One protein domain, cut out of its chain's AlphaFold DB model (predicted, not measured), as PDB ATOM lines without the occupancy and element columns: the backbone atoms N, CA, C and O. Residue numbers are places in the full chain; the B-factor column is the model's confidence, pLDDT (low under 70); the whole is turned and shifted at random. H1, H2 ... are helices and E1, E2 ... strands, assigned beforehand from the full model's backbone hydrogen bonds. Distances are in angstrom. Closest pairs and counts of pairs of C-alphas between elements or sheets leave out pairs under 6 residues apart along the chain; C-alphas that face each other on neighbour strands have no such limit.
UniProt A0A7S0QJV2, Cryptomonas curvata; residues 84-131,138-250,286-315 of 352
ATOM      1  N   ILE A  84     117.527 122.988 165.658       91.12
ATOM      2  CA  ILE A  84     116.238 123.693 165.619       91.12
ATOM      3  C   ILE A  84     115.035 122.752 165.752       91.12
ATOM      4  O   ILE A  84     113.992 123.169 166.248       91.12
ATOM      5  N   ASP A  85     115.172 121.488 165.351       92.94
ATOM      6  CA  ASP A  85     114.103 120.497 165.463       92.94
ATOM      7  C   ASP A  85     113.948 120.051 166.924       92.94
ATOM      8  O   ASP A  85     112.832 119.972 167.430       92.94
ATOM      9  N   TYR A  86     115.064 119.846 167.636       93.81
ATOM     10  CA  TYR A  86     115.044 119.578 169.079       93.81
ATOM     11  C   TYR A  86     114.482 120.766 169.860       93.81
ATOM     12  O   TYR A  86     113.626 120.566 170.720       93.81
ATOM     13  N   LEU A  87     114.905 121.996 169.546       93.81
ATOM     14  CA  LEU A  87     114.344 123.196 170.172       93.81
ATOM     15  C   LEU A  87     112.832 123.295 169.917       93.81
ATOM     16  O   LEU A  87     112.064 123.455 170.864       93.81
ATOM     17  N   SER A  88     112.389 123.129 168.664       92.56
ATOM     18  CA  SER A  88     110.960 123.113 168.304       92.56
ATOM     19  C   SER A  88     110.183 122.046 169.077       92.56
ATOM     20  O   SER A  88     109.080 122.306 169.542       92.56
ATOM     21  N   PHE A  89     110.758 120.857 169.265       93.50
ATOM     22  CA  PHE A  89     110.140 119.803 170.064       93.50
ATOM     23  C   PHE A  89     110.005 120.181 171.540       93.50
ATOM     24  O   PHE A  89     108.890 120.145 172.054       93.50
ATOM     25  N   PHE A  90     111.079 120.606 172.211       94.62
ATOM     26  CA  PHE A  90     111.029 120.985 173.632       94.62
ATOM     27  C   PHE A  90     110.111 122.185 173.913       94.62
ATOM     28  O   PHE A  90     109.612 122.339 175.027       94.62
ATOM     29  N   THR A  91     109.862 123.016 172.899       93.88
ATOM     30  CA  THR A  91     108.967 124.183 172.972       93.88
ATOM     31  C   THR A  91     107.540 123.909 172.488       93.88
ATOM     32  O   THR A  91     106.694 124.800 172.535       93.88
ATOM     33  N   SER A  92     107.247 122.684 172.045       92.88
ATOM     34  CA  SER A  92     105.944 122.311 171.486       92.88
ATOM     35  C   SER A  92     104.893 121.967 172.546       92.88
ATOM     36  O   SER A  92     105.212 121.556 173.665       92.88
ATOM     37  N   ASP A  93     103.621 122.033 172.142       91.12
ATOM     38  CA  ASP A  93     102.487 121.551 172.943       91.12
ATOM     39  C   ASP A  93     102.555 120.036 173.196       91.12
ATOM     40  O   ASP A  93     102.178 119.568 174.265       91.12
ATOM     41  N   MET A  94     103.108 119.265 172.252       89.44
ATOM     42  CA  MET A  94     103.316 117.823 172.426       89.44
ATOM     43  C   MET A  94     104.256 117.541 173.598       89.44
ATOM     44  O   MET A  94     103.986 116.666 174.416       89.44
ATOM     45  N   PHE A  95     105.367 118.276 173.702       94.12
ATOM     46  CA  PHE A  95     106.274 118.087 174.832       94.12
ATOM     47  C   PHE A  95     105.649 118.552 176.150       94.12
ATOM     48  O   PHE A  95     105.925 117.949 177.182       94.12
ATOM     49  N   ALA A  96     104.765 119.556 176.119       93.56
ATOM     50  CA  ALA A  96     103.967 119.934 177.284       93.56
ATOM     51  C   ALA A  96     103.090 118.763 177.767       93.56
ATOM     52  O   ALA A  96     103.191 118.355 178.920       93.56
ATOM     53  N   GLU A  97     102.336 118.132 176.862       91.31
ATOM     54  CA  GLU A  97     101.509 116.956 177.175       91.31
ATOM     55  C   GLU A  97     102.351 115.768 177.676       91.31
ATOM     56  O   GLU A  97     101.992 115.074 178.632       91.31
ATOM     57  N   MET A  98     103.524 115.548 177.075       90.44
ATOM     58  CA  MET A  98     104.468 114.541 177.560       90.44
ATOM     59  C   MET A  98     105.001 114.872 178.955       90.44
ATOM     60  O   MET A  98     105.227 113.957 179.739       90.44
ATOM     61  N   SER A  99     105.219 116.151 179.270       93.38
ATOM     62  CA  SER A  99     105.703 116.570 180.585       93.38
ATOM     63  C   SER A  99     104.657 116.428 181.688       93.38
ATOM     64  O   SER A  99     105.034 116.186 182.831       93.38
ATOM     65  N   ASP A 100     103.371 116.496 181.340       90.12
ATOM     66  CA  ASP A 100     102.245 116.360 182.275       90.12
ATOM     67  C   ASP A 100     101.779 114.903 182.454       90.12
ATOM     68  O   ASP A 100     100.969 114.602 183.330       90.12
ATOM     69  N   SER A 101     102.300 113.977 181.644       88.56
ATOM     70  CA  SER A 101     102.030 112.540 181.744       88.56
ATOM     71  C   SER A 101     103.235 111.780 182.294       88.56
ATOM     72  O   SER A 101     104.358 112.281 182.297       88.56
ATOM     73  N   CYS A 102     103.010 110.564 182.798       86.06
ATOM     74  CA  CYS A 102     104.070 109.740 183.373       86.06
ATOM     75  C   CYS A 102     104.525 108.614 182.449       86.06
ATOM     76  O   CYS A 102     103.869 108.261 181.458       86.06
ATOM     77  N   CYS A 103     105.581 107.941 182.911       81.62
ATOM     78  CA  CYS A 103     105.865 106.571 182.535       81.62
ATOM     79  C   CYS A 103     106.221 106.437 181.043       81.62
ATOM     80  O   CYS A 103     105.806 105.497 180.353       81.62
ATOM     81  N   LYS A 104     107.024 107.388 180.549       85.12
ATOM     82  CA  LYS A 104     107.659 107.423 179.225       85.12
ATOM     83  C   LYS A 104     109.179 107.427 179.347       85.12
ATOM     84  O   LYS A 104     109.740 108.048 180.243       85.12
ATOM     85  N   THR A 105     109.854 106.812 178.381       84.94
ATOM     86  CA  THR A 105     111.296 106.987 178.173       84.94
ATOM     87  C   THR A 105     111.528 107.747 176.876       84.94
ATOM     88  O   THR A 105     111.164 107.260 175.807       84.94
ATOM     89  N   LEU A 106     112.167 108.913 176.953       91.00
ATOM     90  CA  LEU A 106     112.687 109.628 175.791       91.00
ATOM     91  C   LEU A 106     114.115 109.173 175.500       91.00
ATOM     92  O   LEU A 106     115.046 109.439 176.262       91.00
ATOM     93  N   PHE A 107     114.271 108.479 174.379       90.00
ATOM     94  CA  PHE A 107     115.536 107.949 173.900       90.00
ATOM     95  C   PHE A 107     116.238 108.933 172.961       90.00
ATOM     96  O   PHE A 107     115.707 109.284 171.906       90.00
ATOM     97  N   PHE A 108     117.461 109.318 173.311       93.06
ATOM     98  CA  PHE A 108     118.351 110.137 172.500       93.06
ATOM     99  C   PHE A 108     119.432 109.239 171.878       93.06
ATOM    100  O   PHE A 108     120.218 108.638 172.619       93.06
ATOM    101  N   PRO A 109     119.478 109.116 170.538       90.38
ATOM    102  CA  PRO A 109     120.473 108.293 169.859       90.38
ATOM    103  C   PRO A 109     121.868 108.951 169.848       90.38
ATOM    104  O   PRO A 109     121.989 110.152 170.121       90.38
ATOM    105  N   PRO A 110     122.922 108.206 169.456       88.81
ATOM    106  CA  PRO A 110     124.275 108.744 169.347       88.81
ATOM    107  C   PRO A 110     124.338 110.031 168.522       88.81
ATOM    108  O   PRO A 110     123.738 110.148 167.453       88.81
ATOM    109  N   GLY A 111     125.074 111.026 169.016       89.56
ATOM    110  CA  GLY A 111     125.212 112.330 168.359       89.56
ATOM    111  C   GLY A 111     124.037 113.295 168.565       89.56
ATOM    112  O   GLY A 111     124.106 114.428 168.078       89.56
ATOM    113  N   ALA A 112     122.978 112.915 169.289       92.75
ATOM    114  CA  ALA A 112     121.902 113.841 169.664       92.75
ATOM    115  C   ALA A 112     122.413 115.004 170.532       92.75
ATOM    116  O   ALA A 112     121.940 116.128 170.402       92.75
ATOM    117  N   SER A 113     123.436 114.766 171.351       91.81
ATOM    118  CA  SER A 113     124.018 115.729 172.293       91.81
ATOM    119  C   SER A 113     124.442 117.049 171.652       91.81
ATOM    120  O   SER A 113     124.274 118.114 172.236       91.81
ATOM    121  N   ALA A 114     124.932 117.009 170.408       90.88
ATOM    122  CA  ALA A 114     125.322 118.204 169.663       90.88
ATOM    123  C   ALA A 114     124.150 119.106 169.246       90.88
ATOM    124  O   ALA A 114     124.398 120.217 168.776       90.88
ATOM    125  N   ARG A 115     122.916 118.616 169.386       93.38
ATOM    126  CA  ARG A 115     121.670 119.232 168.921       93.38
ATOM    127  C   ARG A 115     120.723 119.583 170.066       93.38
ATOM    128  O   ARG A 115     119.682 120.171 169.802       93.38
ATOM    129  N   LEU A 116     121.063 119.216 171.302       95.19
ATOM    130  CA  LEU A 116     120.281 119.601 172.469       95.19
ATOM    131  C   LEU A 116     120.287 121.134 172.596       95.19
ATOM    132  O   LEU A 116     121.353 121.739 172.439       95.19
ATOM    133  N   PRO A 117     119.128 121.768 172.846       94.00
ATOM    134  CA  PRO A 117     119.080 123.208 173.063       94.00
ATOM    135  C   PRO A 117     119.843 123.554 174.343       94.00
ATOM    136  O   PRO A 117     119.813 122.780 175.294       94.00
ATOM    137  N   MET A 118     120.532 124.693 174.349       95.38
ATOM    138  CA  MET A 118     121.308 125.203 175.497       95.38
ATOM    139  C   MET A 118     120.973 126.669 175.813       95.38
ATOM    140  O   MET A 118     121.604 127.289 176.662       95.38
ATOM    141  N   ASP A 119     120.008 127.234 175.096       93.06
ATOM    142  CA  ASP A 119     119.623 128.642 175.077       93.06
ATOM    143  C   ASP A 119     118.186 128.875 175.573       93.06
ATOM    144  O   ASP A 119     117.700 130.004 175.540       93.06
ATOM    145  N   MET A 120     117.503 127.828 176.054       93.62
ATOM    146  CA  MET A 120     116.211 127.983 176.731       93.62
ATOM    147  C   MET A 120     116.377 128.774 178.033       93.62
ATOM    148  O   MET A 120     117.315 128.529 178.792       93.62
ATOM    149  N   ASP A 121     115.435 129.679 178.299       92.88
ATOM    150  CA  ASP A 121     115.406 130.480 179.522       92.88
ATOM    151  C   ASP A 121     115.279 129.589 180.768       92.88
ATOM    152  O   ASP A 121     114.346 128.793 180.881       92.88
ATOM    153  N   MET A 122     116.224 129.733 181.698       91.69
ATOM    154  CA  MET A 122     116.370 128.891 182.890       91.69
ATOM    155  C   MET A 122     115.193 128.990 183.862       91.69
ATOM    156  O   MET A 122     114.898 128.005 184.547       91.69
ATOM    157  N   ASP A 123     114.530 130.147 183.880       87.75
ATOM    158  CA  ASP A 123     113.333 130.418 184.683       87.75
ATOM    159  C   ASP A 123     112.045 130.352 183.832       87.75
ATOM    160  O   ASP A 123     110.932 130.578 184.319       87.75
ATOM    161  N   GLY A 124     112.197 130.025 182.545       91.44
ATOM    162  CA  GLY A 124     111.122 129.929 181.571       91.44
ATOM    163  C   GLY A 124     110.329 128.624 181.658       91.44
ATOM    164  O   GLY A 124     110.749 127.617 182.234       91.44
ATOM    165  N   GLU A 125     109.158 128.620 181.018       93.12
ATOM    166  CA  GLU A 125     108.242 127.475 181.057       93.12
ATOM    167  C   GLU A 125     108.830 126.197 180.441       93.12
ATOM    168  O   GLU A 125     108.565 125.104 180.932       93.12
ATOM    169  N   TYR A 126     109.658 126.307 179.400       94.69
ATOM    170  CA  TYR A 126     110.182 125.140 178.684       94.69
ATOM    171  C   TYR A 126     111.194 124.351 179.518       94.69
ATOM    172  O   TYR A 126     111.174 123.119 179.521       94.69
ATOM    173  N   VAL A 127     112.033 125.046 180.292       95.06
ATOM    174  CA  VAL A 127     112.952 124.401 181.238       95.06
ATOM    175  C   VAL A 127     112.173 123.754 182.378       95.06
ATOM    176  O   VAL A 127     112.487 122.628 182.768       95.06
ATOM    177  N   GLN A 128     111.113 124.407 182.867       94.12
ATOM    178  CA  GLN A 128     110.231 123.793 183.858       94.12
ATOM    179  C   GLN A 128     109.543 122.539 183.306       94.12
ATOM    180  O   GLN A 128     109.524 121.525 183.992       94.12
ATOM    181  N   ARG A 129     109.053 122.545 182.059       95.31
ATOM    182  CA  ARG A 129     108.467 121.356 181.407       95.31
ATOM    183  C   ARG A 129     109.481 120.222 181.265       95.31
ATOM    184  O   ARG A 129     109.152 119.075 181.539       95.31
ATOM    185  N   LEU A 130     110.732 120.521 180.908       96.94
ATOM    186  CA  LEU A 130     111.800 119.516 180.853       96.94
ATOM    187  C   LEU A 130     112.051 118.867 182.222       96.94
ATOM    188  O   LEU A 130     112.200 117.648 182.317       96.94
ATOM    189  N   ARG A 131     112.086 119.674 183.285       96.06
ATOM    190  CA  ARG A 131     112.221 119.186 184.663       96.06
ATOM    191  C   ARG A 131     110.998 118.385 185.095       96.06
ATOM    192  O   ARG A 131     111.173 117.283 185.605       96.06
ATOM    193  N   ASN A 138     109.061 110.086 184.386       90.25
ATOM    194  CA  ASN A 138     109.599 109.770 183.069       90.25
ATOM    195  C   ASN A 138     111.116 109.601 183.122       90.25
ATOM    196  O   ASN A 138     111.791 109.923 184.102       90.25
ATOM    197  N   THR A 139     111.652 109.080 182.026       88.75
ATOM    198  CA  THR A 139     113.069 108.799 181.870       88.75
ATOM    199  C   THR A 139     113.645 109.520 180.658       88.75
ATOM    200  O   THR A 139     113.097 109.440 179.561       88.75
ATOM    201  N   LEU A 140     114.792 110.176 180.830       94.50
ATOM    202  CA  LEU A 140     115.665 110.564 179.718       94.50
ATOM    203  C   LEU A 140     116.752 109.502 179.558       94.50
ATOM    204  O   LEU A 140     117.382 109.113 180.540       94.50
ATOM    205  N   LEU A 141     116.994 109.041 178.335       90.69
ATOM    206  CA  LEU A 141     118.031 108.058 178.031       90.69
ATOM    207  C   LEU A 141     118.952 108.574 176.934       90.69
ATOM    208  O   LEU A 141     118.570 108.610 175.769       90.69
ATOM    209  N   PHE A 142     120.182 108.922 177.302       94.38
ATOM    210  CA  PHE A 142     121.201 109.398 176.374       94.38
ATOM    211  C   PHE A 142     122.162 108.267 176.003       94.38
ATOM    212  O   PHE A 142     123.019 107.899 176.806       94.38
ATOM    213  N   ASN A 143     122.023 107.721 174.790       89.25
ATOM    214  CA  ASN A 143     122.951 106.738 174.226       89.25
ATOM    215  C   ASN A 143     123.993 107.418 173.336       89.25
ATOM    216  O   ASN A 143     123.653 108.295 172.547       89.25
ATOM    217  N   GLY A 144     125.264 107.025 173.452       88.38
ATOM    218  CA  GLY A 144     126.359 107.779 172.837       88.38
ATOM    219  C   GLY A 144     126.454 109.205 173.383       88.38
ATOM    220  O   GLY A 144     126.709 110.140 172.625       88.38
ATOM    221  N   ALA A 145     126.176 109.368 174.679       91.31
ATOM    222  CA  ALA A 145     126.251 110.638 175.379       91.31
ATOM    223  C   ALA A 145     127.691 111.163 175.407       91.31
ATOM    224  O   ALA A 145     128.646 110.392 175.512       91.31
ATOM    225  N   ASP A 146     127.847 112.482 175.336       93.12
ATOM    226  CA  ASP A 146     129.156 113.123 175.243       93.12
ATOM    227  C   ASP A 146     129.286 114.310 176.213       93.12
ATOM    228  O   ASP A 146     128.455 114.519 177.103       93.12
ATOM    229  N   ALA A 147     130.348 115.100 176.043       94.00
ATOM    230  CA  ALA A 147     130.593 116.307 176.824       94.00
ATOM    231  C   ALA A 147     129.402 117.281 176.834       94.00
ATOM    232  O   ALA A 147     129.104 117.862 177.878       94.00
ATOM    233  N   LYS A 148     128.684 117.422 175.714       95.75
ATOM    234  CA  LYS A 148     127.533 118.325 175.606       95.75
ATOM    235  C   LYS A 148     126.318 117.797 176.355       95.75
ATOM    236  O   LYS A 148     125.550 118.588 176.891       95.75
ATOM    237  N   THR A 149     126.158 116.477 176.465       97.06
ATOM    238  CA  THR A 149     125.145 115.906 177.368       97.06
ATOM    239  C   THR A 149     125.434 116.309 178.811       97.06
ATOM    240  O   THR A 149     124.522 116.695 179.532       97.06
ATOM    241  N   ILE A 150     126.699 116.270 179.241       97.12
ATOM    242  CA  ILE A 150     127.079 116.697 180.595       97.12
ATOM    243  C   ILE A 150     126.818 118.192 180.806       97.12
ATOM    244  O   ILE A 150     126.290 118.571 181.849       97.12
ATOM    245  N   GLU A 151     127.134 119.033 179.819       96.94
ATOM    246  CA  GLU A 151     126.807 120.463 179.850       96.94
ATOM    247  C   GLU A 151     125.297 120.694 179.988       96.94
ATOM    248  O   GLU A 151     124.879 121.439 180.873       96.94
ATOM    249  N   PHE A 152     124.481 119.996 179.195       97.56
ATOM    250  CA  PHE A 152     123.018 120.047 179.259       97.56
ATOM    251  C   PHE A 152     122.479 119.650 180.640       97.56
ATOM    252  O   PHE A 152     121.650 120.357 181.217       97.56
ATOM    253  N   LEU A 153     122.980 118.547 181.204       97.56
ATOM    254  CA  LEU A 153     122.572 118.067 182.524       97.56
ATOM    255  C   LEU A 153     122.966 119.041 183.641       97.56
ATOM    256  O   LEU A 153     122.163 119.328 184.528       97.56
ATOM    257  N   ASN A 154     124.184 119.579 183.592       97.12
ATOM    258  CA  ASN A 154     124.637 120.574 184.558       97.12
ATOM    259  C   ASN A 154     123.821 121.868 184.460       97.12
ATOM    260  O   ASN A 154     123.473 122.443 185.489       97.12
ATOM    261  N   HIS A 155     123.494 122.298 183.240       96.44
ATOM    262  CA  HIS A 155     122.756 123.527 182.993       96.44
ATOM    263  C   HIS A 155     121.300 123.414 183.459       96.44
ATOM    264  O   HIS A 155     120.911 124.115 184.388       96.44
ATOM    265  N   TYR A 156     120.511 122.486 182.909       96.56
ATOM    266  CA  TYR A 156     119.069 122.459 183.170       96.56
ATOM    267  C   TYR A 156     118.665 121.750 184.459       96.56
ATOM    268  O   TYR A 156     117.665 122.136 185.061       96.56
ATOM    269  N   PHE A 157     119.432 120.766 184.929       95.69
ATOM    270  CA  PHE A 157     119.111 120.020 186.155       95.69
ATOM    271  C   PHE A 157     119.956 120.458 187.362       95.69
ATOM    272  O   PHE A 157     119.851 119.883 188.453       95.69
ATOM    273  N   GLY A 158     120.790 121.492 187.198       92.94
ATOM    274  CA  GLY A 158     121.574 122.084 188.283       92.94
ATOM    275  C   GLY A 158     122.575 121.110 188.903       92.94
ATOM    276  O   GLY A 158     122.778 121.120 190.119       92.94
ATOM    277  N   TYR A 159     123.143 120.212 188.098       94.50
ATOM    278  CA  TYR A 159     124.194 119.296 188.538       94.50
ATOM    279  C   TYR A 159     125.592 119.908 188.372       94.50
ATOM    280  O   TYR A 159     125.774 120.964 187.767       94.50
ATOM    281  N   LYS A 160     126.601 119.244 188.949       95.38
ATOM    282  CA  LYS A 160     128.016 119.654 188.890       95.38
ATOM    283  C   LYS A 160     128.915 118.494 188.466       95.38
ATOM    284  O   LYS A 160     129.981 118.281 189.042       95.38
ATOM    285  N   ILE A 161     128.465 117.748 187.462       95.75
ATOM    286  CA  ILE A 161     129.138 116.559 186.943       95.75
ATOM    287  C   ILE A 161     130.403 116.982 186.195       95.75
ATOM    288  O   ILE A 161     130.377 117.884 185.353       95.75
ATOM    289  N   LYS A 162     131.520 116.322 186.495       95.75
ATOM    290  CA  LYS A 162     132.844 116.584 185.927       95.75
ATOM    291  C   LYS A 162     133.267 115.421 185.051       95.75
ATOM    292  O   LYS A 162     133.170 114.272 185.460       95.75
ATOM    293  N   GLN A 163     133.788 115.711 183.868       95.00
ATOM    294  CA  GLN A 163     134.376 114.686 183.006       95.00
ATOM    295  C   GLN A 163     135.763 114.278 183.504       95.00
ATOM    296  O   GLN A 163     136.492 115.091 184.078       95.00
ATOM    297  N   VAL A 164     136.142 113.026 183.246       93.25
ATOM    298  CA  VAL A 164     137.485 112.502 183.524       93.25
ATOM    299  C   VAL A 164     138.036 111.748 182.316       93.25
ATOM    300  O   VAL A 164     137.267 111.170 181.546       93.25
ATOM    301  N   PRO A 165     139.367 111.716 182.130       90.19
ATOM    302  CA  PRO A 165     139.971 110.999 181.014       90.19
ATOM    303  C   PRO A 165     139.668 109.495 181.035       90.19
ATOM    304  O   PRO A 165     139.838 108.822 182.055       90.19
ATOM    305  N   VAL A 166     139.316 108.938 179.874       87.31
ATOM    306  CA  VAL A 166     139.152 107.490 179.690       87.31
ATOM    307  C   VAL A 166     140.521 106.835 179.479       87.31
ATOM    308  O   VAL A 166     140.987 106.656 178.359       87.31
ATOM    309  N   VAL A 167     141.193 106.490 180.578       82.38
ATOM    310  CA  VAL A 167     142.565 105.932 180.560       82.38
ATOM    311  C   VAL A 167     142.625 104.415 180.731       82.38
ATOM    312  O   VAL A 167     143.692 103.809 180.622       82.38
ATOM    313  N   SER A 168     141.502 103.775 181.050       83.50
ATOM    314  CA  SER A 168     141.436 102.343 181.334       83.50
ATOM    315  C   SER A 168     140.054 101.787 181.060       83.50
ATOM    316  O   SER A 168     139.077 102.530 181.056       83.50
ATOM    317  N   GLY A 169     139.970 100.468 180.899       87.81
ATOM    318  CA  GLY A 169     138.681  99.792 180.846       87.81
ATOM    319  C   GLY A 169     137.888  99.932 182.142       87.81
ATOM    320  O   GLY A 169     138.434 100.276 183.196       87.81
ATOM    321  N   TYR A 170     136.604  99.620 182.035       89.38
ATOM    322  CA  TYR A 170     135.650  99.660 183.131       89.38
ATOM    323  C   TYR A 170     135.108  98.268 183.415       89.38
ATOM    324  O   TYR A 170     135.053  97.410 182.533       89.38
ATOM    325  N   LYS A 171     134.695  98.045 184.656       85.88
ATOM    326  CA  LYS A 171     134.059  96.817 185.109       85.88
ATOM    327  C   LYS A 171     132.640  97.129 185.563       85.88
ATOM    328  O   LYS A 171     132.412  98.147 186.214       85.88
ATOM    329  N   ARG A 172     131.700  96.253 185.213       81.69
ATOM    330  CA  ARG A 172     130.315  96.347 185.673       81.69
ATOM    331  C   ARG A 172     130.265  96.176 187.189       81.69
ATOM    332  O   ARG A 172     130.905  95.267 187.732       81.69
ATOM    333  N   ARG A 173     129.506  97.028 187.875       74.44
ATOM    334  CA  ARG A 173     129.261  96.879 189.309       74.44
ATOM    335  C   ARG A 173     128.314  95.708 189.553       74.44
ATOM    336  O   ARG A 173     127.251  95.615 188.955       74.44
ATOM    337  N   GLN A 174     128.734  94.806 190.436       64.50
ATOM    338  CA  GLN A 174     127.913  93.693 190.935       64.50
ATOM    339  C   GLN A 174     127.190  94.048 192.239       64.50
ATOM    340  O   GLN A 174     126.319  93.318 192.692       64.50
ATOM    341  N   SER A 175     127.611  95.139 192.873       61.59
ATOM    342  CA  SER A 175     127.078  95.635 194.129       61.59
ATOM    343  C   SER A 175     127.110  97.149 194.083       61.59
ATOM    344  O   SER A 175     128.069  97.741 193.573       61.59
ATOM    345  N   LEU A 176     126.078  97.763 194.650       59.12
ATOM    346  CA  LEU A 176     126.046  99.201 194.868       59.12
ATOM    347  C   LEU A 176     126.907  99.626 196.053       59.12
ATOM    348  O   LEU A 176     127.271 100.789 196.126       59.12
ATOM    349  N   MET A 177     127.298  98.678 196.914       59.62
ATOM    350  CA  MET A 177     128.247  98.877 198.005       59.62
ATOM    351  C   MET A 177     129.579  98.192 197.697       59.62
ATOM    352  O   MET A 177     129.659  96.959 197.685       59.62
ATOM    353  N   VAL A 178     130.631  98.981 197.473       62.88
ATOM    354  CA  VAL A 178     132.011  98.497 197.340       62.88
ATOM    355  C   VAL A 178     132.834  99.116 198.465       62.88
ATOM    356  O   VAL A 178     133.068 100.321 198.496       62.88
ATOM    357  N   LEU A 179     133.248  98.296 199.433       60.31
ATOM    358  CA  LEU A 179     133.973  98.778 200.608       60.31
ATOM    359  C   LEU A 179     135.270  99.498 200.195       60.31
ATOM    360  O   LEU A 179     136.092  98.934 199.476       60.31
ATOM    361  N   GLY A 180     135.457 100.732 200.673       64.62
ATOM    362  CA  GLY A 180     136.633 101.556 200.365       64.62
ATOM    363  C   GLY A 180     136.590 102.261 199.004       64.62
ATOM    364  O   GLY A 180     137.527 102.985 198.669       64.62
ATOM    365  N   ASP A 181     135.523 102.087 198.224       69.50
ATOM    366  CA  ASP A 181     135.285 102.880 197.026       69.50
ATOM    367  C   ASP A 181     134.584 104.191 197.423       69.50
ATOM    368  O   ASP A 181     133.446 104.158 197.899       69.50
ATOM    369  N   PRO A 182     135.235 105.359 197.266       64.31
ATOM    370  CA  PRO A 182     134.637 106.634 197.654       64.31
ATOM    371  C   PRO A 182     133.444 106.989 196.753       64.31
ATOM    372  O   PRO A 182     132.605 107.803 197.121       64.31
ATOM    373  N   SER A 183     133.341 106.335 195.596       62.12
ATOM    374  CA  SER A 183     132.246 106.460 194.650       62.12
ATOM    375  C   SER A 183     131.099 105.503 194.927       62.12
ATOM    376  O   SER A 183     130.510 104.954 194.005       62.12
ATOM    377  N   THR A 184     130.820 105.204 196.185       59.28
ATOM    378  CA  THR A 184     129.689 104.365 196.587       59.28
ATOM    379  C   THR A 184     128.548 105.304 196.978       59.28
ATOM    380  O   THR A 184     128.486 105.689 198.145       59.28
ATOM    381  N   PRO A 185     127.683 105.774 196.054       48.94
ATOM    382  CA  PRO A 185     126.597 106.661 196.419       48.94
ATOM    383  C   PRO A 185     125.517 105.816 197.099       48.94
ATOM    384  O   PRO A 185     125.367 104.625 196.827       48.94
ATOM    385  N   THR A 186     124.785 106.463 197.993       47.72
ATOM    386  CA  THR A 186     123.715 105.991 198.885       47.72
ATOM    387  C   THR A 186     122.483 105.433 198.165       47.72
ATOM    388  O   THR A 186     121.361 105.818 198.489       47.72
ATOM    389  N   SER A 187     122.654 104.582 197.152       46.66
ATOM    390  CA  SER A 187     121.534 103.928 196.485       46.66
ATOM    391  C   SER A 187     120.600 103.359 197.542       46.66
ATOM    392  O   SER A 187     121.046 102.561 198.373       46.66
ATOM    393  N   ILE A 188     119.343 103.797 197.533       45.34
ATOM    394  CA  ILE A 188     118.315 103.240 198.404       45.34
ATOM    395  C   ILE A 188     118.336 101.724 198.145       45.34
ATOM    396  O   ILE A 188     118.071 101.318 197.010       45.34
ATOM    397  N   PRO A 189     118.738 100.894 199.130       44.56
ATOM    398  CA  PRO A 189     119.020  99.472 198.915       44.56
ATOM    399  C   PRO A 189     117.847  98.709 198.293       44.56
ATOM    400  O   PRO A 189     118.043  97.705 197.611       44.56
ATOM    401  N   GLU A 190     116.633  99.209 198.508       43.84
ATOM    402  CA  GLU A 190     115.387  98.612 198.044       43.84
ATOM    403  C   GLU A 190     115.252  98.616 196.515       43.84
ATOM    404  O   GLU A 190     114.797  97.613 195.976       43.84
ATOM    405  N   ALA A 191     115.716  99.652 195.800       44.19
ATOM    406  CA  ALA A 191     115.561  99.737 194.340       44.19
ATOM    407  C   ALA A 191     116.362  98.640 193.613       44.19
ATOM    408  O   ALA A 191     115.818  97.887 192.812       44.19
ATOM    409  N   TYR A 192     117.627  98.442 193.988       44.53
ATOM    410  CA  TYR A 192     118.469  97.405 193.380       44.53
ATOM    411  C   TYR A 192     118.081  95.988 193.817       44.53
ATOM    412  O   TYR A 192     118.172  95.039 193.041       44.53
ATOM    413  N   ALA A 193     117.637  95.825 195.068       42.38
ATOM    414  CA  ALA A 193     117.178  94.533 195.568       42.38
ATOM    415  C   ALA A 193     115.856  94.091 194.915       42.38
ATOM    416  O   ALA A 193     115.692  92.899 194.647       42.38
ATOM    417  N   LEU A 194     114.943  95.027 194.621       41.66
ATOM    418  CA  LEU A 194     113.728  94.774 193.839       41.66
ATOM    419  C   LEU A 194     114.062  94.441 192.374       41.66
ATOM    420  O   LEU A 194     113.542  93.458 191.846       41.66
ATOM    421  N   GLU A 195     115.004  95.160 191.755       43.03
ATOM    422  CA  GLU A 195     115.469  94.917 190.377       43.03
ATOM    423  C   GLU A 195     116.139  93.542 190.181       43.03
ATOM    424  O   GLU A 195     115.997  92.919 189.130       43.03
ATOM    425  N   VAL A 196     116.847  93.023 191.193       41.97
ATOM    426  CA  VAL A 196     117.460  91.679 191.150       41.97
ATOM    427  C   VAL A 196     116.421  90.564 191.343       41.97
ATOM    428  O   VAL A 196     116.573  89.477 190.781       41.97
ATOM    429  N   ARG A 197     115.354  90.804 192.119       35.91
ATOM    430  CA  ARG A 197     114.346  89.783 192.469       35.91
ATOM    431  C   ARG A 197     113.433  89.409 191.299       35.91
ATOM    432  O   ARG A 197     112.950  88.282 191.257       35.91
ATOM    433  N   ALA A 198     113.251  90.313 190.335       40.09
ATOM    434  CA  ALA A 198     112.361  90.127 189.191       40.09
ATOM    435  C   ALA A 198     112.926  89.243 188.058       40.09
ATOM    436  O   ALA A 198     112.266  89.090 187.034       40.09
ATOM    437  N   GLY A 199     114.132  88.665 188.178       34.50
ATOM    438  CA  GLY A 199     114.699  87.718 187.193       34.50
ATOM    439  C   GLY A 199     114.975  88.282 185.785       34.50
ATOM    440  O   GLY A 199     115.689  87.661 184.999       34.50
ATOM    441  N   ALA A 200     114.472  89.476 185.478       40.28
ATOM    442  CA  ALA A 200     114.755  90.274 184.304       40.28
ATOM    443  C   ALA A 200     115.812  91.305 184.696       40.28
ATOM    444  O   ALA A 200     115.507  92.365 185.231       40.28
ATOM    445  N   THR A 201     117.087  90.995 184.480       43.47
ATOM    446  CA  THR A 201     118.137  91.994 184.687       43.47
ATOM    447  C   THR A 201     117.849  93.194 183.784       43.47
ATOM    448  O   THR A 201     117.915  93.041 182.563       43.47
ATOM    449  N   TYR A 202     117.621  94.374 184.372       48.31
ATOM    450  CA  TYR A 202     117.492  95.702 183.730       48.31
ATOM    451  C   TYR A 202     118.635  96.060 182.749       48.31
ATOM    452  O   TYR A 202     118.600  97.065 182.048       48.31
ATOM    453  N   TYR A 203     119.645  95.192 182.659       51.44
ATOM    454  CA  TYR A 203     120.837  95.286 181.831       51.44
ATOM    455  C   TYR A 203     121.273  93.922 181.265       51.44
ATOM    456  O   TYR A 203     122.470  93.620 181.161       51.44
ATOM    457  N   GLY A 204     120.313  93.045 180.965       44.28
ATOM    458  CA  GLY A 204     120.577  91.750 180.342       44.28
ATOM    459  C   GLY A 204     121.355  91.931 179.037       44.28
ATOM    460  O   GLY A 204     120.896  92.603 178.123       44.28
ATOM    461  N   GLY A 205     122.563  91.367 178.960       54.91
ATOM    462  CA  GLY A 205     123.443  91.499 177.792       54.91
ATOM    463  C   GLY A 205     124.525  92.580 177.897       54.91
ATOM    464  O   GLY A 205     125.364  92.670 177.001       54.91
ATOM    465  N   LEU A 206     124.578  93.355 178.988       67.56
ATOM    466  CA  LEU A 206     125.735  94.208 179.260       67.56
ATOM    467  C   LEU A 206     126.990  93.356 179.545       67.56
ATOM    468  O   LEU A 206     126.934  92.467 180.401       67.56
ATOM    469  N   PRO A 207     128.128  93.618 178.875       72.38
ATOM    470  CA  PRO A 207     129.359  92.880 179.122       72.38
ATOM    471  C   PRO A 207     129.904  93.175 180.525       72.38
ATOM    472  O   PRO A 207     129.830  94.291 181.021       72.38
ATOM    473  N   ASP A 208     130.545  92.201 181.169       75.75
ATOM    474  CA  ASP A 208     131.135  92.430 182.500       75.75
ATOM    475  C   ASP A 208     132.259  93.473 182.501       75.75
ATOM    476  O   ASP A 208     132.580  94.065 183.538       75.75
ATOM    477  N   LYS A 209     132.888  93.681 181.344       82.12
ATOM    478  CA  LYS A 209     133.982  94.626 181.149       82.12
ATOM    479  C   LYS A 209     133.756  95.426 179.878       82.12
ATOM    480  O   LYS A 209     133.388  94.866 178.849       82.12
ATOM    481  N   LEU A 210     134.076  96.709 179.944       84.62
ATOM    482  CA  LEU A 210     134.110  97.608 178.800       84.62
ATOM    483  C   LEU A 210     135.551  98.011 178.514       84.62
ATOM    484  O   LEU A 210     136.267  98.479 179.402       84.62
ATOM    485  N   ALA A 211     135.972  97.835 177.265       85.31
ATOM    486  CA  ALA A 211     137.219  98.406 176.780       85.31
ATOM    487  C   ALA A 211     137.015  99.899 176.456       85.31
ATOM    488  O   ALA A 211     135.937 100.262 175.983       85.31
ATOM    489  N   PRO A 212     138.028 100.759 176.668       86.12
ATOM    490  CA  PRO A 212     137.997 102.135 176.188       86.12
ATOM    491  C   PRO A 212     137.752 102.185 174.684       86.12
ATOM    492  O   PRO A 212     138.437 101.501 173.922       86.12
ATOM    493  N   THR A 213     136.819 103.026 174.254       83.81
ATOM    494  CA  THR A 213     136.643 103.373 172.842       83.81
ATOM    495  C   THR A 213     136.991 104.844 172.637       83.81
ATOM    496  O   THR A 213     137.030 105.621 173.589       83.81
ATOM    497  N   LYS A 214     137.292 105.225 171.390       81.44
ATOM    498  CA  LYS A 214     137.708 106.594 171.050       81.44
ATOM    499  C   LYS A 214     136.654 107.637 171.432       81.44
ATOM    500  O   LYS A 214     137.014 108.719 171.877       81.44
ATOM    501  N   ASP A 215     135.385 107.283 171.270       82.75
ATOM    502  CA  ASP A 215     134.252 108.185 171.475       82.75
ATOM    503  C   ASP A 215     133.624 108.015 172.869       82.75
ATOM    504  O   ASP A 215     132.555 108.552 173.137       82.75
ATOM    505  N   MET A 216     134.273 107.250 173.759       89.75
ATOM    506  CA  MET A 216     133.778 107.042 175.114       89.75
ATOM    507  C   MET A 216     133.998 108.286 175.972       89.75
ATOM    508  O   MET A 216     135.113 108.800 176.062       89.75
ATOM    509  N   VAL A 217     132.959 108.701 176.687       93.88
ATOM    510  CA  VAL A 217     133.023 109.732 177.722       93.88
ATOM    511  C   VAL A 217     132.791 109.096 179.083       93.88
ATOM    512  O   VAL A 217     131.920 108.245 179.255       93.88
ATOM    513  N   ALA A 218     133.587 109.517 180.065       94.31
ATOM    514  CA  ALA A 218     133.416 109.129 181.453       94.31
ATOM    515  C   ALA A 218     133.429 110.349 182.368       94.31
ATOM    516  O   ALA A 218     134.044 111.376 182.070       94.31
ATOM    517  N   VAL A 219     132.757 110.212 183.505       94.56
ATOM    518  CA  VAL A 219     132.628 111.268 184.508       94.56
ATOM    519  C   VAL A 219     133.204 110.838 185.843       94.56
ATOM    520  O   VAL A 219     133.205 109.653 186.175       94.56
ATOM    521  N   ASP A 220     133.700 111.813 186.597       92.62
ATOM    522  CA  ASP A 220     134.121 111.637 187.976       92.62
ATOM    523  C   ASP A 220     132.913 111.201 188.790       92.62
ATOM    524  O   ASP A 220     131.948 111.942 188.980       92.62
ATOM    525  N   THR A 221     132.976 109.983 189.286       88.88
ATOM    526  CA  THR A 221     131.913 109.409 190.098       88.88
ATOM    527  C   THR A 221     131.638 110.197 191.389       88.88
ATOM    528  O   THR A 221     130.510 110.166 191.869       88.88
ATOM    529  N   LEU A 222     132.611 110.954 191.917       87.88
ATOM    530  CA  LEU A 222     132.423 111.839 193.080       87.88
ATOM    531  C   LEU A 222     131.682 113.138 192.751       87.88
ATOM    532  O   LEU A 222     131.250 113.853 193.649       87.88
ATOM    533  N   SER A 223     131.563 113.465 191.466       91.94
ATOM    534  CA  SER A 223     130.835 114.645 190.996       91.94
ATOM    535  C   SER A 223     129.358 114.366 190.700       91.94
ATOM    536  O   SER A 223     128.616 115.289 190.358       91.94
ATOM    537  N   LEU A 224     128.938 113.100 190.800       90.50
ATOM    538  CA  LEU A 224     127.561 112.695 190.556       90.50
ATOM    539  C   LEU A 224     126.636 113.131 191.706       90.50
ATOM    540  O   LEU A 224     127.068 113.154 192.860       90.50
ATOM    541  N   PRO A 225     125.360 113.442 191.414       87.75
ATOM    542  CA  PRO A 225     124.358 113.745 192.435       87.75
ATOM    543  C   PRO A 225     124.159 112.602 193.438       87.75
ATOM    544  O   PRO A 225     124.437 111.434 193.134       87.75
ATOM    545  N   GLY A 226     123.622 112.935 194.613       79.44
ATOM    546  CA  GLY A 226     123.285 111.950 195.641       79.44
ATOM    547  C   GLY A 226     122.373 110.843 195.101       79.44
ATOM    548  O   GLY A 226     121.561 111.072 194.209       79.44
ATOM    549  N   ALA A 227     122.532 109.624 195.624       76.56
ATOM    550  CA  ALA A 227     121.775 108.437 195.208       76.56
ATOM    551  C   ALA A 227     121.885 108.041 193.715       76.56
ATOM    552  O   ALA A 227     121.099 107.218 193.246       76.56
ATOM    553  N   SER A 228     122.868 108.564 192.969       83.69
ATOM    554  CA  SER A 228     123.149 108.091 191.606       83.69
ATOM    555  C   SER A 228     123.576 106.618 191.598       83.69
ATOM    556  O   SER A 228     124.354 106.174 192.443       83.69
ATOM    557  N   ILE A 229     123.116 105.862 190.605       81.06
ATOM    558  CA  ILE A 229     123.453 104.450 190.414       81.06
ATOM    559  C   ILE A 229     124.593 104.355 189.403       81.06
ATOM    560  O   ILE A 229     124.476 104.814 188.270       81.06
ATOM    561  N   ILE A 230     125.707 103.742 189.799       84.12
ATOM    562  CA  ILE A 230     126.877 103.556 188.934       84.12
ATOM    563  C   ILE A 230     126.840 102.150 188.337       84.12
ATOM    564  O   ILE A 230     126.911 101.164 189.069       84.12
ATOM    565  N   ILE A 231     126.786 102.061 187.006       82.44
ATOM    566  CA  ILE A 231     126.684 100.785 186.285       82.44
ATOM    567  C   ILE A 231     128.081 100.207 186.025       82.44
ATOM    568  O   ILE A 231     128.316  99.016 186.231       82.44
ATOM    569  N   TYR A 232     129.030 101.054 185.619       85.25
ATOM    570  CA  TYR A 232     130.423 100.682 185.370       85.25
ATOM    571  C   TYR A 232     131.381 101.621 186.088       85.25
ATOM    572  O   TYR A 232     131.149 102.820 186.136       85.25
ATOM    573  N   ASN A 233     132.503 101.107 186.584       88.81
ATOM    574  CA  ASN A 233     133.575 101.954 187.094       88.81
ATOM    575  C   ASN A 233     134.965 101.353 186.844       88.81
ATOM    576  O   ASN A 233     135.108 100.203 186.431       88.81
ATOM    577  N   ASN A 234     136.006 102.158 187.042       87.38
ATOM    578  CA  ASN A 234     137.408 101.755 186.884       87.38
ATOM    579  C   ASN A 234     138.165 101.673 188.228       87.38
ATOM    580  O   ASN A 234     139.399 101.682 188.244       87.38
ATOM    581  N   TRP A 235     137.447 101.598 189.354       79.75
ATOM    582  CA  TRP A 235     138.033 101.464 190.691       79.75
ATOM    583  C   TRP A 235     138.979 100.242 190.769       79.75
ATOM    584  O   TRP A 235     138.667  99.204 190.171       79.75
ATOM    585  N   PRO A 236     140.134 100.313 191.471       76.25
ATOM    586  CA  PRO A 236     140.609 101.370 192.383       76.25
ATOM    587  C   PRO A 236     141.381 102.539 191.737       76.25
ATOM    588  O   PRO A 236     142.223 103.154 192.386       76.25
ATOM    589  N   ARG A 237     141.151 102.871 190.460       75.50
ATOM    590  CA  ARG A 237     141.861 103.987 189.808       75.50
ATOM    591  C   ARG A 237     141.321 105.353 190.232       75.50
ATOM    592  O   ARG A 237     140.118 105.518 190.424       75.50
ATOM    593  N   VAL A 238     142.228 106.327 190.324       75.19
ATOM    594  CA  VAL A 238     141.934 107.728 190.657       75.19
ATOM    595  C   VAL A 238     142.340 108.630 189.476       75.19
ATOM    596  O   VAL A 238     143.471 108.498 189.001       75.19
ATOM    597  N   PRO A 239     141.464 109.537 189.002       79.12
ATOM    598  CA  PRO A 239     140.066 109.678 189.416       79.12
ATOM    599  C   PRO A 239     139.233 108.445 189.030       79.12
ATOM    600  O   PRO A 239     139.483 107.805 188.004       79.12
ATOM    601  N   THR A 240     138.257 108.100 189.874       87.00
ATOM    602  CA  THR A 240     137.339 106.993 189.594       87.00
ATOM    603  C   THR A 240     136.276 107.479 188.622       87.00
ATOM    604  O   THR A 240     135.454 108.337 188.948       87.00
ATOM    605  N   GLY A 241     136.326 106.946 187.407       91.06
ATOM    606  CA  GLY A 241     135.441 107.295 186.310       91.06
ATOM    607  C   GLY A 241     134.311 106.290 186.134       91.06
ATOM    608  O   GLY A 241     134.503 105.089 186.347       91.06
ATOM    609  N   THR A 242     133.162 106.776 185.671       92.12
ATOM    610  CA  THR A 242     132.078 105.948 185.133       92.12
ATOM    611  C   THR A 242     131.670 106.418 183.736       92.12
ATOM    612  O   THR A 242     131.456 107.616 183.544       92.12
ATOM    613  N   PRO A 243     131.544 105.506 182.758       92.56
ATOM    614  CA  PRO A 243     130.970 105.802 181.456       92.56
ATOM    615  C   PRO A 243     129.454 105.561 181.419       92.56
ATOM    616  O   PRO A 243     128.828 105.874 180.415       92.56
ATOM    617  N   ALA A 244     128.852 104.973 182.459       89.81
ATOM    618  CA  ALA A 244     127.409 104.762 182.516       89.81
ATOM    619  C   ALA A 244     126.859 104.793 183.939       89.81
ATOM    620  O   ALA A 244     127.327 104.087 184.842       89.81
ATOM    621  N   PHE A 245     125.830 105.612 184.112       89.00
ATOM    622  CA  PHE A 245     125.186 105.851 185.391       89.00
ATOM    623  C   PHE A 245     123.732 106.284 185.195       89.00
ATOM    624  O   PHE A 245     123.330 106.720 184.114       89.00
ATOM    625  N   ILE A 246     122.968 106.185 186.275       87.06
ATOM    626  CA  ILE A 246     121.590 106.651 186.373       87.06
ATOM    627  C   ILE A 246     121.541 107.710 187.464       87.06
ATOM    628  O   ILE A 246     122.022 107.481 188.574       87.06
ATOM    629  N   ILE A 247     120.948 108.857 187.165       89.50
ATOM    630  CA  ILE A 247     120.603 109.864 188.164       89.50
ATOM    631  C   ILE A 247     119.108 109.764 188.429       89.50
ATOM    632  O   ILE A 247     118.314 109.725 187.489       89.50
ATOM    633  N   ARG A 248     118.724 109.775 189.704       88.12
ATOM    634  CA  ARG A 248     117.337 109.994 190.107       88.12
ATOM    635  C   ARG A 248     117.131 111.490 190.326       88.12
ATOM    636  O   ARG A 248     117.785 112.081 191.179       88.12
ATOM    637  N   TYR A 249     116.266 112.099 189.525       92.56
ATOM    638  CA  TYR A 249     115.877 113.501 189.673       92.56
ATOM    639  C   TYR A 249     114.544 113.554 190.408       92.56
ATOM    640  O   TYR A 249     113.614 112.856 190.007       92.56
ATOM    641  N   CYS A 250     114.459 114.365 191.458       91.44
ATOM    642  CA  CYS A 250     113.255 114.522 192.260       91.44
ATOM    643  C   CYS A 250     112.857 115.994 192.359       91.44
ATOM    644  O   CYS A 250     113.706 116.890 192.397       91.44
ATOM    645  N   ASN A 286     119.328 108.545 182.440       90.19
ATOM    646  CA  ASN A 286     120.304 107.533 182.083       90.19
ATOM    647  C   ASN A 286     121.358 108.142 181.164       90.19
ATOM    648  O   ASN A 286     121.046 108.648 180.083       90.19
ATOM    649  N   PHE A 287     122.612 108.049 181.586       93.44
ATOM    650  CA  PHE A 287     123.764 108.449 180.795       93.44
ATOM    651  C   PHE A 287     124.518 107.202 180.342       93.44
ATOM    652  O   PHE A 287     124.984 106.422 181.174       93.44
ATOM    653  N   VAL A 288     124.670 107.030 179.029       91.00
ATOM    654  CA  VAL A 288     125.500 105.988 178.421       91.00
ATOM    655  C   VAL A 288     126.528 106.672 177.526       91.00
ATOM    656  O   VAL A 288     126.240 107.074 176.402       91.00
ATOM    657  N   GLY A 289     127.743 106.818 178.047       91.31
ATOM    658  CA  GLY A 289     128.852 107.553 177.441       91.31
ATOM    659  C   GLY A 289     129.555 106.825 176.300       91.31
ATOM    660  O   GLY A 289     130.714 107.103 176.032       91.31
ATOM    661  N   TRP A 290     128.914 105.845 175.673       88.06
ATOM    662  CA  TRP A 290     129.363 105.199 174.441       88.06
ATOM    663  C   TRP A 290     128.133 104.792 173.634       88.06
ATOM    664  O   TRP A 290     127.026 104.752 174.169       88.06
ATOM    665  N   ASP A 291     128.309 104.483 172.353       83.88
ATOM    666  CA  ASP A 291     127.214 103.910 171.577       83.88
ATOM    667  C   ASP A 291     126.987 102.451 171.981       83.88
ATOM    668  O   ASP A 291     127.740 101.543 171.607       83.88
ATOM    669  N   TRP A 292     125.953 102.236 172.787       76.12
ATOM    670  CA  TRP A 292     125.482 100.918 173.145       76.12
ATOM    671  C   TRP A 292     124.343 100.492 172.230       76.12
ATOM    672  O   TRP A 292     123.197 100.928 172.349       76.12
ATOM    673  N   LEU A 293     124.641  99.542 171.354       68.25
ATOM    674  CA  LEU A 293     123.599  98.952 170.547       68.25
ATOM    675  C   LEU A 293     122.552  98.213 171.386       68.25
ATOM    676  O   LEU A 293     122.872  97.377 172.228       68.25
ATOM    677  N   GLY A 294     121.288  98.455 171.043       59.69
ATOM    678  CA  GLY A 294     120.146  97.822 171.681       59.69
ATOM    679  C   GLY A 294     119.769  98.506 172.984       59.69
ATOM    680  O   GLY A 294     118.835  98.047 173.631       59.69
ATOM    681  N   SER A 295     120.423  99.622 173.344       62.88
ATOM    682  CA  SER A 295     120.057 100.445 174.496       62.88
ATOM    683  C   SER A 295     118.559 100.758 174.508       62.88
ATOM    684  O   SER A 295     117.924 100.652 175.545       62.88
ATOM    685  N   ASN A 296     117.974 101.053 173.347       53.91
ATOM    686  CA  ASN A 296     116.554 101.352 173.157       53.91
ATOM    687  C   ASN A 296     115.610 100.147 173.352       53.91
ATOM    688  O   ASN A 296     114.420 100.354 173.560       53.91
ATOM    689  N   ASN A 297     116.122  98.916 173.264       54.56
ATOM    690  CA  ASN A 297     115.349  97.675 173.378       54.56
ATOM    691  C   ASN A 297     115.395  97.072 174.789       54.56
ATOM    692  O   ASN A 297     114.795  96.022 175.018       54.56
ATOM    693  N   ASN A 298     116.127  97.685 175.721       55.47
ATOM    694  CA  ASN A 298     116.104  97.236 177.106       55.47
ATOM    695  C   ASN A 298     114.782  97.591 177.772       55.47
ATOM    696  O   ASN A 298     114.070  98.504 177.347       55.47
ATOM    697  N   VAL A 299     114.476  96.848 178.833       48.22
ATOM    698  CA  VAL A 299     113.338  97.127 179.699       48.22
ATOM    699  C   VAL A 299     113.676  98.375 180.502       48.22
ATOM    700  O   VAL A 299     114.273  98.311 181.569       48.22
ATOM    701  N   TRP A 300     113.345  99.527 179.941       55.03
ATOM    702  CA  TRP A 300     113.111 100.730 180.721       55.03
ATOM    703  C   TRP A 300     111.702 100.589 181.297       55.03
ATOM    704  O   TRP A 300     110.846  99.985 180.652       55.03
ATOM    705  N   GLU A 301     111.434 101.115 182.488       48.41
ATOM    706  CA  GLU A 301     110.155 100.981 183.225       48.41
ATOM    707  C   GLU A 301     108.901 101.490 182.473       48.41
ATOM    708  O   GLU A 301     107.812 101.585 183.031       48.41
ATOM    709  N   SER A 302     109.038 101.884 181.209       60.75
ATOM    710  CA  SER A 302     108.099 102.704 180.465       60.75
ATOM    711  C   SER A 302     108.154 102.468 178.956       60.75
ATOM    712  O   SER A 302     109.105 101.914 178.405       60.75
ATOM    713  N   SER A 303     107.129 102.959 178.252       71.25
ATOM    714  CA  SER A 303     107.136 102.978 176.788       71.25
ATOM    715  C   SER A 303     108.256 103.887 176.270       71.25
ATOM    716  O   SER A 303     108.300 105.071 176.619       71.25
ATOM    717  N   VAL A 304     109.122 103.345 175.414       76.50
ATOM    718  CA  VAL A 304     110.255 104.064 174.818       76.50
ATOM    719  C   VAL A 304     109.820 104.791 173.550       76.50
ATOM    720  O   VAL A 304     109.221 104.194 172.654       76.50
ATOM    721  N   VAL A 305     110.161 106.073 173.453       83.44
ATOM    722  CA  VAL A 305     109.938 106.909 172.270       83.44
ATOM    723  C   VAL A 305     111.248 107.579 171.869       83.44
ATOM    724  O   VAL A 305     112.005 108.059 172.710       83.44
ATOM    725  N   SER A 306     111.531 107.601 170.570       87.94
ATOM    726  CA  SER A 306     112.718 108.242 170.004       87.94
ATOM    727  C   SER A 306     112.556 109.764 169.996       87.94
ATOM    728  O   SER A 306     111.669 110.295 169.325       87.94
ATOM    729  N   ALA A 307     113.427 110.470 170.717       90.25
ATOM    730  CA  ALA A 307     113.451 111.929 170.740       90.25
ATOM    731  C   ALA A 307     113.838 112.516 169.371       90.25
ATOM    732  O   ALA A 307     113.318 113.559 168.993       90.25
ATOM    733  N   ASP A 308     114.694 111.831 168.600       90.19
ATOM    734  CA  ASP A 308     115.084 112.266 167.249       90.19
ATOM    735  C   ASP A 308     113.902 112.202 166.271       90.19
ATOM    736  O   ASP A 308     113.704 113.110 165.468       90.19
ATOM    737  N   ASP A 309     113.074 111.155 166.363       87.62
ATOM    738  CA  ASP A 309     111.885 111.018 165.517       87.62
ATOM    739  C   ASP A 309     110.831 112.074 165.848       87.62
ATOM    740  O   ASP A 309     110.291 112.705 164.935       87.62
ATOM    741  N   LEU A 310     110.591 112.310 167.143       88.81
ATOM    742  CA  LEU A 310     109.704 113.376 167.596       88.81
ATOM    743  C   LEU A 310     110.222 114.741 167.138       88.81
ATOM    744  O   LEU A 310     109.481 115.465 166.479       88.81
ATOM    745  N   ALA A 311     111.498 115.056 167.376       89.75
ATOM    746  CA  ALA A 311     112.114 116.310 166.950       89.75
ATOM    747  C   ALA A 311     111.859 116.607 165.469       89.75
ATOM    748  O   ALA A 311     111.341 117.669 165.133       89.75
ATOM    749  N   ARG A 312     112.110 115.645 164.575       87.56
ATOM    750  CA  ARG A 312     111.868 115.829 163.132       87.56
ATOM    751  C   ARG A 312     110.405 116.057 162.778       87.56
ATOM    752  O   ARG A 312     110.126 116.769 161.820       87.56
ATOM    753  N   SER A 313     109.474 115.458 163.517       84.06
ATOM    754  CA  SER A 313     108.040 115.650 163.263       84.06
ATOM    755  C   SER A 313     107.561 117.071 163.585       84.06
ATOM    756  O   SER A 313     106.621 117.556 162.954       84.06
ATOM    757  N   PHE A 314     108.251 117.759 164.502       74.19
ATOM    758  CA  PHE A 314     107.980 119.148 164.892       74.19
ATOM    759  C   PHE A 314     108.970 120.154 164.288       74.19
ATOM    760  O   PHE A 314     108.778 121.364 164.405       74.19
ATOM    761  N   GLY A 315     109.999 119.660 163.605       62.94
ATOM    762  CA  GLY A 315     111.011 120.445 162.925       62.94
ATOM    763  C   GLY A 315     110.458 121.288 161.778       62.94
ATOM    764  O   GLY A 315     109.629 120.851 160.976       62.94
TER     765      GLY A 315
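What this domain is: This is residues 84 to 131, 138 to 250 and 286 to 315 of the 352 residues of a protein of Cryptomonas curvata (UniProt A0A7S0QJV2). A twisted sheet of five strands stands between a loose cluster of short helices, H1, H2, H3, H4, H5 and H7, and a large loop-rich part that holds E3, E4 and H6. In that part, short antiparallel pairings tie long unnamed stretches to E3, E4 and E5, and residues 193 to 199 stick out. The printed part has 191 residues, with seven named helices and seven named strands in the order H1 H2 E1 H3 H4 E2 H5 E3 H6 E4 E5 E6 E7 H7; the sheet runs E5 E6 E2 E1 E7 and is mixed. The class is mixed, helices and strands, with under half of the residues in named elements. The whole is compact, with a radius of gyration of the C-alphas of 16.5 A and spans of 47 by 35 by 29 A.

Where its parts are: The sheet holds E5, residues 244 to 250, 19.8 A long; E6, 286 to 288; E2, 139 to 143, 12.7 A; E1, 104 to 108, 12.9 A; and E7, 303 to 306. The helices are H1, residues 84 to 90, from C-alpha 84 at (116.238, 123.693, 165.619); H2, 93 to 100; H3, 112 to 115; H4, 125 to 131; H5, 147 to 156, 14.5 A; H6, 189 to 197, 12.5 A; and H7, 307 to 314, to C-alpha 314 at (107.980, 119.148, 164.892). E3 is residues 170 to 172 and E4 218 to 220.

How they stand to each other: E5 and E6 are antiparallel, with N 287 and O 245 at 2.9 A. E6 and E2 are parallel, with N 286 and O 140 at 2.8 A. E2 and E1 are parallel, with N 106 and O 139 at 2.8 A. E1 and E7 are parallel, with N 107 and O 305 at 2.8 A. H7 is on the sheet at a height of 6.2 A, over none of its strands; H5 only grazes the sheet with residues 149 to 153. H1 and H7 touch, about perpendicular at 78 degrees, closest at C-alphas 85 and 311, 4.9 A. H2 and H4 touch at a steep tilt of 45 degrees, the same way, closest at C-alphas 99 and 129, 5.6 A. H3 and H5 only just touch, with 3 pairs of C-alphas within 8 A, closest at 113 and 149, 5.2 A. E3 and E4 pair with no named strand; residues 171 to 172 of E3 pair with 232 to 233, and 219 to 220 of E4 with 241 to 242. H6 touches no helix. Every O i to N i+4 pair is within hydrogen-bond range in H1, H2, H4, H5, H6 and H7; H3 is too short for one.

The domain as a whole: The C-alphas farthest apart, of Leu 179 and Gly 315, are 49.2 A apart. Residues 132 to 137 and 251 to 285 are not printed; the gaps between C-alphas are 9.9 A and 14.2 A. The links H5 to E3, E3 to H6, H6 to E4, E4 to E5 and E6 to E7 are long. Mean pLDDT of the printed part is 80.8; residues 174 to 206, 293 to 302 and 315 are under 70.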